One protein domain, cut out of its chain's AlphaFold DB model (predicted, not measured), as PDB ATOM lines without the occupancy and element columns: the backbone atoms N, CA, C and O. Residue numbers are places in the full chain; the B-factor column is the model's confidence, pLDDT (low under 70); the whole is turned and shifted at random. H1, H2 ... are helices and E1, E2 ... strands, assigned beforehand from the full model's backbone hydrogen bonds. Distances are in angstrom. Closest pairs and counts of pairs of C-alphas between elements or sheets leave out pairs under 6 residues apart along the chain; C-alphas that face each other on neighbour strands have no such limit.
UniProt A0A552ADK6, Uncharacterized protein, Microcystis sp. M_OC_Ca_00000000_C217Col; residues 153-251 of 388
ATOM      1  N   ASP A 153     184.465 219.584 348.209       97.31
ATOM      2  CA  ASP A 153     185.354 220.550 348.851       97.31
ATOM      3  C   ASP A 153     184.688 221.921 348.989       97.31
ATOM      4  O   ASP A 153     184.702 222.507 350.071       97.31
ATOM      5  N   GLU A 154     184.026 222.416 347.939       98.19
ATOM      6  CA  GLU A 154     183.268 223.669 347.986       98.19
ATOM      7  C   GLU A 154     182.075 223.575 348.937       98.19
ATOM      8  O   GLU A 154     181.763 224.542 349.632       98.19
ATOM      9  N   TYR A 155     181.423 222.412 349.000       96.94
ATOM     10  CA  TYR A 155     180.333 222.168 349.936       96.94
ATOM     11  C   TYR A 155     180.820 222.249 351.381       96.94
ATOM     12  O   TYR A 155     180.196 222.917 352.209       96.94
ATOM     13  N   ASN A 156     181.969 221.637 351.679       97.38
ATOM     14  CA  ASN A 156     182.567 221.726 353.001       97.38
ATOM     15  C   ASN A 156     183.070 223.146 353.315       97.38
ATOM     16  O   ASN A 156     182.879 223.603 354.434       97.38
ATOM     17  N   GLN A 157     183.636 223.879 352.349       97.69
ATOM     18  CA  GLN A 157     184.010 225.293 352.529       97.69
ATOM     19  C   GLN A 157     182.794 226.157 352.882       97.69
ATOM     20  O   GLN A 157     182.836 226.947 353.825       97.69
ATOM     21  N   TRP A 158     181.693 225.981 352.150       97.31
ATOM     22  CA  TRP A 158     180.440 226.679 352.419       97.31
ATOM     23  C   TRP A 158     179.877 226.330 353.805       97.31
ATOM     24  O   TRP A 158     179.418 227.220 354.529       97.31
ATOM     25  N   PHE A 159     179.959 225.061 354.211       97.56
ATOM     26  CA  PHE A 159     179.569 224.633 355.553       97.56
ATOM     27  C   PHE A 159     180.460 225.245 356.645       97.56
ATOM     28  O   PHE A 159     179.933 225.847 357.574       97.56
ATOM     29  N   VAL A 160     181.785 225.147 356.523       98.00
ATOM     30  CA  VAL A 160     182.755 225.678 357.499       98.00
ATOM     31  C   VAL A 160     182.563 227.183 357.696       98.00
ATOM     32  O   VAL A 160     182.518 227.654 358.828       98.00
ATOM     33  N   PHE A 161     182.353 227.937 356.613       97.81
ATOM     34  CA  PHE A 161     182.018 229.360 356.703       97.81
ATOM     35  C   PHE A 161     180.713 229.599 357.474       97.81
ATOM     36  O   PHE A 161     180.651 230.445 358.364       97.81
ATOM     37  N   THR A 162     179.667 228.833 357.152       97.62
ATOM     38  CA  THR A 162     178.365 228.919 357.829       97.62
ATOM     39  C   THR A 162     178.492 228.629 359.321       97.62
ATOM     40  O   THR A 162     177.891 229.318 360.141       97.62
ATOM     41  N   TRP A 163     179.289 227.621 359.669       97.88
ATOM     42  CA  TRP A 163     179.574 227.245 361.042       97.88
ATOM     43  C   TRP A 163     180.340 228.344 361.781       97.88
ATOM     44  O   TRP A 163     179.925 228.745 362.862       97.88
ATOM     45  N   GLY A 164     181.389 228.905 361.172       97.25
ATOM     46  CA  GLY A 164     182.119 230.048 361.726       97.25
ATOM     47  C   GLY A 164     181.201 231.238 362.018       97.25
ATOM     48  O   GLY A 164     181.243 231.786 363.116       97.25
ATOM     49  N   LYS A 165     180.286 231.562 361.095       97.50
ATOM     50  CA  LYS A 165     179.280 232.619 361.298       97.50
ATOM     51  C   LYS A 165     178.317 232.327 362.447       97.50
ATOM     52  O   LYS A 165     177.885 233.258 363.120       97.50
ATOM     53  N   LEU A 166     177.986 231.057 362.689       97.88
ATOM     54  CA  LEU A 166     177.192 230.676 363.856       97.88
ATOM     55  C   LEU A 166     177.971 230.922 365.150       97.88
ATOM     56  O   LEU A 166     177.410 231.485 366.085       97.88
ATOM     57  N   LEU A 167     179.246 230.529 365.208       96.75
ATOM     58  CA  LEU A 167     180.082 230.756 366.391       96.75
ATOM     59  C   LEU A 167     180.230 232.256 366.686       96.75
ATOM     60  O   LEU A 167     179.996 232.673 367.815       96.75
ATOM     61  N   GLU A 168     180.517 233.063 365.658       95.81
ATOM     62  CA  GLU A 168     180.576 234.530 365.762       95.81
ATOM     63  C   GLU A 168     179.268 235.117 366.306       95.81
ATOM     64  O   GLU A 168     179.294 235.965 367.197       95.81
ATOM     65  N   TYR A 169     178.119 234.652 365.799       97.12
ATOM     66  CA  TYR A 169     176.809 235.091 366.277       97.12
ATOM     67  C   TYR A 169     176.627 234.783 367.766       97.12
ATOM     68  O   TYR A 169     176.205 235.655 368.523       97.12
ATOM     69  N   LEU A 170     176.949 233.558 368.197       96.31
ATOM     70  CA  LEU A 170     176.775 233.144 369.592       96.31
ATOM     71  C   LEU A 170     177.704 233.916 370.539       96.31
ATOM     72  O   LEU A 170     177.296 234.259 371.645       96.31
ATOM     73  N   ASP A 171     178.917 234.249 370.097       93.69
ATOM     74  CA  ASP A 171     179.853 235.064 370.878       93.69
ATOM     75  C   ASP A 171     179.383 236.522 371.023       93.69
ATOM     76  O   ASP A 171     179.623 237.153 372.052       93.69
ATOM     77  N   GLN A 172     178.693 237.064 370.015       95.12
ATOM     78  CA  GLN A 172     178.217 238.454 370.012       95.12
ATOM     79  C   GLN A 172     176.847 238.635 370.673       95.12
ATOM     80  O   GLN A 172     176.584 239.674 371.281       95.12
ATOM     81  N   HIS A 173     175.961 237.651 370.529       94.62
ATOM     82  CA  HIS A 173     174.545 237.776 370.876       94.62
ATOM     83  C   HIS A 173     174.079 236.779 371.943       94.62
ATOM     84  O   HIS A 173     172.956 236.904 372.432       94.62
ATOM     85  N   GLY A 174     174.922 235.818 372.329       93.12
ATOM     86  CA  GLY A 174     174.534 234.714 373.200       93.12
ATOM     87  C   GLY A 174     173.661 233.694 372.470       93.12
ATOM     88  O   GLY A 174     173.825 233.445 371.277       93.12
ATOM     89  N   ASP A 175     172.724 233.083 373.189       95.62
ATOM     90  CA  ASP A 175     171.881 232.012 372.660       95.62
ATOM     91  C   ASP A 175     170.950 232.479 371.529       95.62
ATOM     92  O   ASP A 175     170.324 233.540 371.583       95.62
ATOM     93  N   TRP A 176     170.771 231.626 370.519       97.88
ATOM     94  CA  TRP A 176     169.724 231.809 369.516       97.88
ATOM     95  C   TRP A 176     168.477 231.004 369.880       97.88
ATOM     96  O   TRP A 176     168.567 229.835 370.261       97.88
ATOM     97  N   HIS A 177     167.301 231.606 369.688       97.00
ATOM     98  CA  HIS A 177     166.012 230.986 369.971       97.00
ATOM     99  C   HIS A 177     165.005 231.239 368.851       97.00
ATOM    100  O   HIS A 177     164.915 232.331 368.298       97.00
ATOM    101  N   TYR A 178     164.157 230.247 368.596       96.50
ATOM    102  CA  TYR A 178     163.010 230.369 367.708       96.50
ATOM    103  C   TYR A 178     161.788 229.673 368.305       96.50
ATOM    104  O   TYR A 178     161.874 228.543 368.789       96.50
ATOM    105  N   VAL A 179     160.630 230.334 368.240       95.00
ATOM    106  CA  VAL A 179     159.349 229.800 368.718       95.00
ATOM    107  C   VAL A 179     158.341 229.799 367.575       95.00
ATOM    108  O   VAL A 179     158.114 230.809 366.913       95.00
ATOM    109  N   ASN A 180     157.707 228.651 367.353       92.50
ATOM    110  CA  ASN A 180     156.562 228.502 366.470       92.50
ATOM    111  C   ASN A 180     155.323 228.194 367.310       92.50
ATOM    112  O   ASN A 180     154.997 227.029 367.549       92.50
ATOM    113  N   GLU A 181     154.628 229.248 367.738       92.25
ATOM    114  CA  GLU A 181     153.456 229.145 368.615       92.25
ATOM    115  C   GLU A 181     152.354 228.266 368.020       92.25
ATOM    116  O   GLU A 181     151.786 227.433 368.718       92.25
ATOM    117  N   LYS A 182     152.122 228.358 366.703       92.00
ATOM    118  CA  LYS A 182     151.098 227.562 366.004       92.00
ATOM    119  C   LYS A 182     151.318 226.055 366.126       92.00
ATOM    120  O   LYS A 182     150.358 225.298 366.053       92.00
ATOM    121  N   LYS A 183     152.574 225.620 366.244       89.31
ATOM    122  CA  LYS A 183     152.945 224.204 366.377       89.31
ATOM    123  C   LYS A 183     153.375 223.829 367.795       89.31
ATOM    124  O   LYS A 183     153.762 222.689 368.007       89.31
ATOM    125  N   GLY A 184     153.369 224.778 368.736       92.50
ATOM    126  CA  GLY A 184     153.959 224.586 370.061       92.50
ATOM    127  C   GLY A 184     155.444 224.206 370.013       92.50
ATOM    128  O   GLY A 184     155.928 223.554 370.932       92.50
ATOM    129  N   ALA A 185     156.157 224.562 368.938       95.25
ATOM    130  CA  ALA A 185     157.527 224.119 368.706       95.25
ATOM    131  C   ALA A 185     158.541 225.201 369.096       95.25
ATOM    132  O   ALA A 185     158.299 226.395 368.910       95.25
ATOM    133  N   ARG A 186     159.696 224.781 369.609       96.88
ATOM    134  CA  ARG A 186     160.800 225.636 370.043       96.88
ATOM    135  C   ARG A 186     162.112 225.088 369.511       96.88
ATOM    136  O   ARG A 186     162.297 223.878 369.393       96.88
ATOM    137  N   SER A 187     163.015 225.981 369.153       97.69
ATOM    138  CA  SER A 187     164.354 225.655 368.676       97.69
ATOM    139  C   SER A 187     165.348 226.562 369.380       97.69
ATOM    140  O   SER A 187     165.052 227.735 369.600       97.69
ATOM    141  N   GLN A 188     166.496 226.017 369.759       97.88
ATOM    142  CA  GLN A 188     167.526 226.754 370.478       97.88
ATOM    143  C   GLN A 188     168.912 226.293 370.033       97.88
ATOM    144  O   GLN A 188     169.116 225.103 369.775       97.88
ATOM    145  N   ILE A 189     169.849 227.237 369.967       98.19
ATOM    146  CA  ILE A 189     171.277 226.973 369.806       98.19
ATOM    147  C   ILE A 189     172.009 227.733 370.908       98.19
ATOM    148  O   ILE A 189     171.845 228.945 371.014       98.19
ATOM    149  N   THR A 190     172.792 227.025 371.719       96.69
ATOM    150  CA  THR A 190     173.531 227.611 372.846       96.69
ATOM    151  C   THR A 190     175.003 227.256 372.775       96.69
ATOM    152  O   THR A 190     175.337 226.124 372.411       96.69
ATOM    153  N   LYS A 191     175.870 228.161 373.221       93.38
ATOM    154  CA  LYS A 191     177.280 227.859 373.497       93.38
ATOM    155  C   LYS A 191     177.441 227.622 374.997       93.38
ATOM    156  O   LYS A 191     177.097 228.489 375.794       93.38
ATOM    157  N   ASN A 192     177.883 226.430 375.394       82.94
ATOM    158  CA  ASN A 192     178.103 226.115 376.805       82.94
ATOM    159  C   ASN A 192     179.525 226.498 377.252       82.94
ATOM    160  O   ASN A 192     180.401 226.783 376.440       82.94
ATOM    161  N   ASN A 193     179.761 226.459 378.565       75.88
ATOM    162  CA  ASN A 193     181.051 226.816 379.167       75.88
ATOM    163  C   ASN A 193     182.187 225.815 378.871       75.88
ATOM    164  O   ASN A 193     183.319 226.066 379.266       75.88
ATOM    165  N   ASN A 194     181.892 224.688 378.214       76.12
ATOM    166  CA  ASN A 194     182.857 223.641 377.870       76.12
ATOM    167  C   ASN A 194     183.299 223.727 376.398       76.12
ATOM    168  O   ASN A 194     183.760 222.732 375.846       76.12
ATOM    169  N   ASP A 195     183.119 224.884 375.751       85.00
ATOM    170  CA  ASP A 195     183.362 225.064 374.318       85.00
ATOM    171  C   ASP A 195     182.583 224.052 373.457       85.00
ATOM    172  O   ASP A 195     183.094 223.497 372.484       85.00
ATOM    173  N   GLU A 196     181.310 223.822 373.782       93.50
ATOM    174  CA  GLU A 196     180.400 223.019 372.964       93.50
ATOM    175  C   GLU A 196     179.175 223.829 372.529       93.50
ATOM    176  O   GLU A 196     178.643 224.669 373.259       93.50
ATOM    177  N   ILE A 197     178.688 223.528 371.330       97.12
ATOM    178  CA  ILE A 197     177.469 224.077 370.752       97.12
ATOM    179  C   ILE A 197     176.359 223.044 370.885       97.12
ATOM    180  O   ILE A 197     176.439 221.949 370.320       97.12
ATOM    181  N   LYS A 198     175.300 223.399 371.612       96.94
ATOM    182  CA  LYS A 198     174.132 222.546 371.822       96.94
ATOM    183  C   LYS A 198     172.960 223.022 370.977       96.94
ATOM    184  O   LYS A 198     172.508 224.156 371.104       96.94
ATOM    185  N   PHE A 199     172.428 222.118 370.166       97.75
ATOM    186  CA  PHE A 199     171.209 222.295 369.387       97.75
ATOM    187  C   PHE A 199     170.060 221.603 370.107       97.75
ATOM    188  O   PHE A 199     170.166 220.418 370.414       97.75
ATOM    189  N   ASN A 200     168.951 222.305 370.332       97.38
ATOM    190  CA  ASN A 200     167.738 221.732 370.912       97.38
ATOM    191  C   ASN A 200     166.533 222.023 370.018       97.38
ATOM    192  O   ASN A 200     166.351 223.145 369.545       97.38
ATOM    193  N   TYR A 201     165.685 221.018 369.828       97.31
ATOM    194  CA  TYR A 201     164.366 221.159 369.227       97.31
ATOM    195  C   TYR A 201     163.342 220.435 370.090       97.31
ATOM    196  O   TYR A 201     163.532 219.267 370.421       97.31
ATOM    197  N   SER A 202     162.241 221.108 370.404       96.88
ATOM    198  CA  SER A 202     161.120 220.502 371.117       96.88
ATOM    199  C   SER A 202     159.798 220.925 370.502       96.88
ATOM    200  O   SER A 202     159.603 222.110 370.242       96.88
ATOM    201  N   ASP A 203     158.865 220.002 370.355       95.25
ATOM    202  CA  ASP A 203     157.453 220.262 370.090       95.25
ATOM    203  C   ASP A 203     156.592 219.347 370.990       95.25
ATOM    204  O   ASP A 203     157.144 218.651 371.848       95.25
ATOM    205  N   PRO A 204     155.250 219.347 370.882       94.88
ATOM    206  CA  PRO A 204     154.407 218.496 371.726       94.88
ATOM    207  C   PRO A 204     154.643 216.982 371.582       94.88
ATOM    208  O   PRO A 204     154.142 216.220 372.405       94.88
ATOM    209  N   VAL A 205     155.342 216.536 370.534       93.06
ATOM    210  CA  VAL A 205     155.543 215.124 370.185       93.06
ATOM    211  C   VAL A 205     156.993 214.693 370.384       93.06
ATOM    212  O   VAL A 205     157.243 213.576 370.834       93.06
ATOM    213  N   GLU A 206     157.959 215.544 370.047       92.31
ATOM    214  CA  GLU A 206     159.376 215.200 370.086       92.31
ATOM    215  C   GLU A 206     160.226 216.229 370.832       92.31
ATOM    216  O   GLU A 206     160.008 217.435 370.759       92.31
ATOM    217  N   ASN A 207     161.255 215.736 371.523       95.19
ATOM    218  CA  ASN A 207     162.329 216.539 372.091       95.19
ATOM    219  C   ASN A 207     163.663 215.910 371.683       95.19
ATOM    220  O   ASN A 207     163.941 214.757 372.016       95.19
ATOM    221  N   LYS A 208     164.461 216.642 370.909       96.56
ATOM    222  CA  LYS A 208     165.740 216.184 370.366       96.56
ATOM    223  C   LYS A 208     166.821 217.196 370.696       96.56
ATOM    224  O   LYS A 208     166.586 218.404 370.673       96.56
ATOM    225  N   SER A 209     168.030 216.693 370.915       96.19
ATOM    226  CA  SER A 209     169.213 217.534 371.050       96.19
ATOM    227  C   SER A 209     170.427 216.906 370.378       96.19
ATOM    228  O   SER A 209     170.452 215.698 370.142       96.19
ATOM    229  N   ALA A 210     171.403 217.740 370.041       96.75
ATOM    230  CA  ALA A 210     172.728 217.327 369.607       96.75
ATOM    231  C   ALA A 210     173.760 218.312 370.156       96.75
ATOM    232  O   ALA A 210     173.463 219.501 370.294       96.75
ATOM    233  N   THR A 211     174.963 217.824 370.432       95.75
ATOM    234  CA  THR A 211     176.078 218.636 370.922       95.75
ATOM    235  C   THR A 211     177.260 218.439 369.990       95.75
ATOM    236  O   THR A 211     177.586 217.308 369.643       95.75
ATOM    237  N   LEU A 212     177.886 219.536 369.575       96.25
ATOM    238  CA  LEU A 212     179.075 219.533 368.726       96.25
ATOM    239  C   LEU A 212     180.156 220.428 369.336       96.25
ATOM    240  O   LEU A 212     179.816 221.380 370.033       96.25
ATOM    241  N   PRO A 213     181.445 220.179 369.066       93.12
ATOM    242  CA  PRO A 213     182.504 221.037 369.584       93.12
ATOM    243  C   PRO A 213     182.441 222.438 368.963       93.12
ATOM    244  O   PRO A 213     182.143 222.601 367.776       93.12
ATOM    245  N   CYS A 214     182.793 223.455 369.748       93.00
ATOM    246  CA  CYS A 214     183.015 224.833 369.311       93.00
ATOM    247  C   CYS A 214     184.350 224.932 368.551       93.00
ATOM    248  O   CYS A 214     185.309 225.566 368.981       93.00
ATOM    249  N   ASN A 215     184.420 224.256 367.406       93.31
ATOM    250  CA  ASN A 215     185.581 224.237 366.530       93.31
ATOM    251  C   ASN A 215     185.245 224.964 365.216       93.31
ATOM    252  O   ASN A 215     184.369 224.485 364.494       93.31
ATOM    253  N   PRO A 216     185.932 226.062 364.849       90.38
ATOM    254  CA  PRO A 216     185.666 226.784 363.604       90.38
ATOM    255  C   PRO A 216     185.969 225.965 362.340       90.38
ATOM    256  O   PRO A 216     185.521 226.339 361.266       90.38
ATOM    257  N   GLN A 217     186.704 224.855 362.449       93.69
ATOM    258  CA  GLN A 217     187.037 223.949 361.343       93.69
ATOM    259  C   GLN A 217     186.174 222.673 361.328       93.69
ATOM    260  O   GLN A 217     186.553 221.671 360.719       93.69
ATOM    261  N   LEU A 218     185.024 222.673 362.013       95.94
ATOM    262  CA  LEU A 218     184.085 221.550 361.989       95.94
ATOM    263  C   LEU A 218     183.585 221.301 360.558       95.94
ATOM    264  O   LEU A 218     183.111 222.215 359.887       95.94
ATOM    265  N   THR A 219     183.697 220.060 360.086       96.06
ATOM    266  CA  THR A 219     183.318 219.680 358.719       96.06
ATOM    267  C   THR A 219     181.855 219.255 358.637       96.06
ATOM    268  O   THR A 219     181.263 218.815 359.627       96.06
ATOM    269  N   TYR A 220     181.278 219.315 357.433       95.06
ATOM    270  CA  TYR A 220     179.912 218.831 357.225       95.06
ATOM    271  C   TYR A 220     179.779 217.335 357.551       95.06
ATOM    272  O   TYR A 220     178.781 216.940 358.138       95.06
ATOM    273  N   ASP A 221     180.782 216.508 357.233       93.81
ATOM    274  CA  ASP A 221     180.738 215.061 357.501       93.81
ATOM    275  C   ASP A 221     180.619 214.779 359.017       93.81
ATOM    276  O   ASP A 221     179.829 213.932 359.439       93.81
ATOM    277  N   THR A 222     181.340 215.533 359.858       95.12
ATOM    278  CA  THR A 222     181.175 215.472 361.321       95.12
ATOM    279  C   THR A 222     179.797 215.981 361.739       95.12
ATOM    280  O   THR A 222     179.112 215.324 362.519       95.12
ATOM    281  N   TYR A 223     179.355 217.116 361.193       95.56
ATOM    282  CA  TYR A 223     178.036 217.671 361.497       95.56
ATOM    283  C   TYR A 223     176.895 216.702 361.174       95.56
ATOM    284  O   TYR A 223     175.987 216.513 361.980       95.56
ATOM    285  N   GLU A 224     176.932 216.067 360.007       94.25
ATOM    286  CA  GLU A 224     175.917 215.128 359.545       94.25
ATOM    287  C   GLU A 224     175.858 213.873 360.417       94.25
ATOM    288  O   GLU A 224     174.756 213.412 360.727       94.25
ATOM    289  N   LYS A 225     177.022 213.357 360.834       94.81
ATOM    290  CA  LYS A 225     177.146 212.167 361.683       94.81
ATOM    291  C   LYS A 225     176.631 212.397 363.105       94.81
ATOM    292  O   LYS A 225     175.959 211.528 363.650       94.81
ATOM    293  N   GLU A 226     176.928 213.557 363.687       95.19
ATOM    294  CA  GLU A 226     176.603 213.871 365.087       95.19
ATOM    295  C   GLU A 226     175.218 214.533 365.251       95.19
ATOM    296  O   GLU A 226     174.801 214.878 366.356       95.19
ATOM    297  N   THR A 227     174.465 214.716 364.159       95.44
ATOM    298  CA  THR A 227     173.119 215.308 364.192       95.44
ATOM    299  C   THR A 227     172.076 214.445 363.490       95.44
ATOM    300  O   THR A 227     172.367 213.570 362.679       95.44
ATOM    301  N   THR A 228     170.803 214.732 363.764       94.56
ATOM    302  CA  THR A 228     169.668 214.133 363.046       94.56
ATOM    303  C   THR A 228     169.056 215.131 362.068       94.56
ATOM    304  O   THR A 228     169.164 216.341 362.266       94.56
ATOM    305  N   ALA A 229     168.344 214.648 361.045       92.31
ATOM    306  CA  ALA A 229     167.657 215.512 360.078       92.31
ATOM    307  C   ALA A 229     166.707 216.527 360.749       92.31
ATOM    308  O   ALA A 229     166.677 217.693 360.366       92.31
ATOM    309  N   THR A 230     165.991 216.119 361.807       94.19
ATOM    310  CA  THR A 230     165.156 217.038 362.601       94.19
ATOM    311  C   THR A 230     165.989 218.164 363.205       94.19
ATOM    312  O   THR A 230     165.617 219.327 363.078       94.19
ATOM    313  N   ILE A 231     167.120 217.842 363.843       95.75
ATOM    314  CA  ILE A 231     167.996 218.861 364.427       95.75
ATOM    315  C   ILE A 231     168.474 219.819 363.341       95.75
ATOM    316  O   ILE A 231     168.284 221.026 363.486       95.75
ATOM    317  N   ARG A 232     168.997 219.304 362.225       95.75
ATOM    318  CA  ARG A 232     169.503 220.133 361.122       95.75
ATOM    319  C   ARG A 232     168.435 221.072 360.563       95.75
ATOM    320  O   ARG A 232     168.678 222.274 360.465       95.75
ATOM    321  N   GLU A 233     167.241 220.549 360.270       94.62
ATOM    322  CA  GLU A 233     166.107 221.325 359.747       94.62
ATOM    323  C   GLU A 233     165.637 222.414 360.714       94.62
ATOM    324  O   GLU A 233     165.331 223.535 360.301       94.62
ATOM    325  N   LYS A 234     165.474 222.060 361.991       95.31
ATOM    326  CA  LYS A 234     164.763 222.905 362.953       95.31
ATOM    327  C   LYS A 234     165.671 223.891 363.672       95.31
ATOM    328  O   LYS A 234     165.166 224.871 364.200       95.31
ATOM    329  N   THR A 235     166.983 223.671 363.659       96.38
ATOM    330  CA  THR A 235     167.947 224.546 364.335       96.38
ATOM    331  C   THR A 235     168.825 225.281 363.325       96.38
ATOM    332  O   THR A 235     168.425 226.348 362.870       96.38
ATOM    333  N   LEU A 236     169.957 224.718 362.888       96.69
ATOM    334  CA  LEU A 236     170.912 225.386 361.993       96.69
ATOM    335  C   LEU A 236     170.249 225.932 360.719       96.69
ATOM    336  O   LEU A 236     170.436 227.097 360.384       96.69
ATOM    337  N   SER A 237     169.414 225.142 360.035       95.94
ATOM    338  CA  SER A 237     168.668 225.610 358.854       95.94
ATOM    339  C   SER A 237     167.761 226.810 359.149       95.94
ATOM    340  O   SER A 237     167.596 227.684 358.292       95.94
ATOM    341  N   LYS A 238     167.150 226.863 360.340       95.88
ATOM    342  CA  LYS A 238     166.303 227.983 360.763       95.88
ATOM    343  C   LYS A 238     167.129 229.213 361.084       95.88
ATOM    344  O   LYS A 238     166.794 230.274 360.559       95.88
ATOM    345  N   TRP A 239     168.215 229.055 361.832       97.38
ATOM    346  CA  TRP A 239     169.158 230.135 362.102       97.38
ATOM    347  C   TRP A 239     169.705 230.729 360.797       97.38
ATOM    348  O   TRP A 239     169.544 231.923 360.567       97.38
ATOM    349  N   ILE A 240     170.185 229.900 359.856       96.81
ATOM    350  CA  ILE A 240     170.620 230.358 358.522       96.81
ATOM    351  C   ILE A 240     169.523 231.190 357.853       96.81
ATOM    352  O   ILE A 240     169.794 232.237 357.267       96.81
ATOM    353  N   SER A 241     168.270 230.733 357.926       94.44
ATOM    354  CA  SER A 241     167.152 231.414 357.275       94.44
ATOM    355  C   SER A 241     166.806 232.783 357.872       94.44
ATOM    356  O   SER A 241     166.239 233.600 357.146       94.44
ATOM    357  N   GLN A 242     167.113 233.023 359.150       95.06
ATOM    358  CA  GLN A 242     166.850 234.291 359.834       95.06
ATOM    359  C   GLN A 242     168.061 235.226 359.766       95.06
ATOM    360  O   GLN A 242     167.891 236.386 359.406       95.06
ATOM    361  N   GLU A 243     169.263 234.693 359.995       96.44
ATOM    362  CA  GLU A 243     170.454 235.505 360.273       96.44
ATOM    363  C   GLU A 243     171.452 235.577 359.106       96.44
ATOM    364  O   GLU A 243     172.133 236.585 358.933       96.44
ATOM    365  N   LEU A 244     171.550 234.531 358.271       95.25
ATOM    366  CA  LEU A 244     172.676 234.388 357.329       95.25
ATOM    367  C   LEU A 244     172.288 234.437 355.845       95.25
ATOM    368  O   LEU A 244     173.088 234.849 355.009       95.25
ATOM    369  N   ARG A 245     171.064 234.031 355.485       92.06
ATOM    370  CA  ARG A 245     170.662 233.723 354.093       92.06
ATOM    371  C   ARG A 245     170.856 234.843 353.065       92.06
ATOM    372  O   ARG A 245     170.841 234.555 351.872       92.06
ATOM    373  N   ASN A 246     170.945 236.089 353.523       92.00
ATOM    374  CA  ASN A 246     171.043 237.281 352.685       92.00
ATOM    375  C   ASN A 246     172.445 237.909 352.717       92.00
ATOM    376  O   ASN A 246     172.627 238.956 352.109       92.00
ATOM    377  N   GLN A 247     173.410 237.321 353.433       94.81
ATOM    378  CA  GLN A 247     174.784 237.820 353.436       94.81
ATOM    379  C   GLN A 247     175.488 237.465 352.123       94.81
ATOM    380  O   GLN A 247     175.409 236.324 351.658       94.81
ATOM    381  N   ASP A 248     176.197 238.434 351.547       95.06
ATOM    382  CA  ASP A 248     176.819 238.290 350.229       95.06
ATOM    383  C   ASP A 248     177.881 237.185 350.208       95.06
ATOM    384  O   ASP A 248     177.826 236.319 349.337       95.06
ATOM    385  N   ASP A 249     178.772 237.127 351.201       95.81
ATOM    386  CA  ASP A 249     179.816 236.092 351.286       95.81
ATOM    387  C   ASP A 249     179.224 234.674 351.369       95.81
ATOM    388  O   ASP A 249     179.689 233.740 350.706       95.81
ATOM    389  N   TYR A 250     178.137 234.512 352.133       95.62
ATOM    390  CA  TYR A 250     177.404 233.250 352.217       95.62
ATOM    391  C   TYR A 250     176.824 232.850 350.854       95.62
ATOM    392  O   TYR A 250     176.943 231.695 350.429       95.62
ATOM    393  N   LEU A 251     176.196 233.802 350.159       94.31
ATOM    394  CA  LEU A 251     175.610 233.575 348.841       94.31
ATOM    395  C   LEU A 251     176.677 233.272 347.787       94.31
ATOM    396  O   LEU A 251     176.455 232.384 346.965       94.31
TER     397      LEU A 251
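This is residues 153 to 251 of the 388 residues of an uncharacterized protein of Microcystis sp. M_OC_Ca_00000000_C217Col (UniProt A0A552ADK6). A sheet of four strands, E1 to E4, makes a wall; the short helices H3 and H4 cross over one of its faces, and no named helix covers the other. The long helix H1 starts well off the sheet and reaches it near the beginning of E1 and the end of E2, while H2 and H5 sit near two sides of the part of H1 that is away from the sheet. The printed part has 99 residues, with five named helices and four strands along the chain as H1 E1 E2 E3 E4 H2 H3 H4 H5; the sheet's order is E1 - E2 - E3 - E4, antiparallel, and the class is mixed. It is compact, with a radius of gyration of the C-alphas of 13.1 A and spans of 38 by 29 by 25 A.

The sheet holds E1, residues 176 to 180, 13.9 A long; E2, residues 185 to 191, 20.7 A; E3, residues 196 to 202, 19.5 A; and E4, residues 207 to 213, 20.8 A. C-alpha 176 is at (169.724, 231.809, 369.516). H1, residues 153 to 173, is 30.0 A long and begins with C-alpha 153 at (185.354, 220.550, 348.851). H2 is residues 220 to 226, H3 residues 229 to 234 and H4 residues 236 to 244. H5, residues 248 to 251, ends with C-alpha 251 at (175.610, 233.575, 348.841).

The strands form a meander, each the antiparallel neighbour of the one before, with hairpins E1 and E2, E2 and E3, E3 and E4. N 178 and O 187 are 2.8 A apart, N 188 and O 200 2.9 A, and N 199 and O 210 2.8 A, within hydrogen-bond range. H3 and H4 are on the same face. H3 has a height of 8.4 A over the sheet and runs across the strands, at 79 degrees to E3 on the local plane; its closest C-alpha to E3 is that of Ile 231, 6.4 A from that of Tyr 201. H4, at a height of 9.9 A, lies over E1 and runs across the strands, at 72 degrees to E1 on the local plane. H1 only grazes the sheet with residues 166 to 171. H1 and H2 only just touch, with 3 pairs of C-alphas within 8 A, the closest those of Asn 156 and Tyr 220, 5.8 A apart. H1 and H5 only just touch, also with 3 pairs, the closest those of Thr 162 and Tyr 250, 7.2 A apart. Every O i to N i+4 pair is within hydrogen-bond range in H1, H2, H3 and H4; H5 is too short for one.

The two C-alphas farthest apart, those of Asp 153 and Lys 182, are 38.9 A apart. The printed part has no cut and no long link. Its mean pLDDT is 94.9, and no printed residue is under 70.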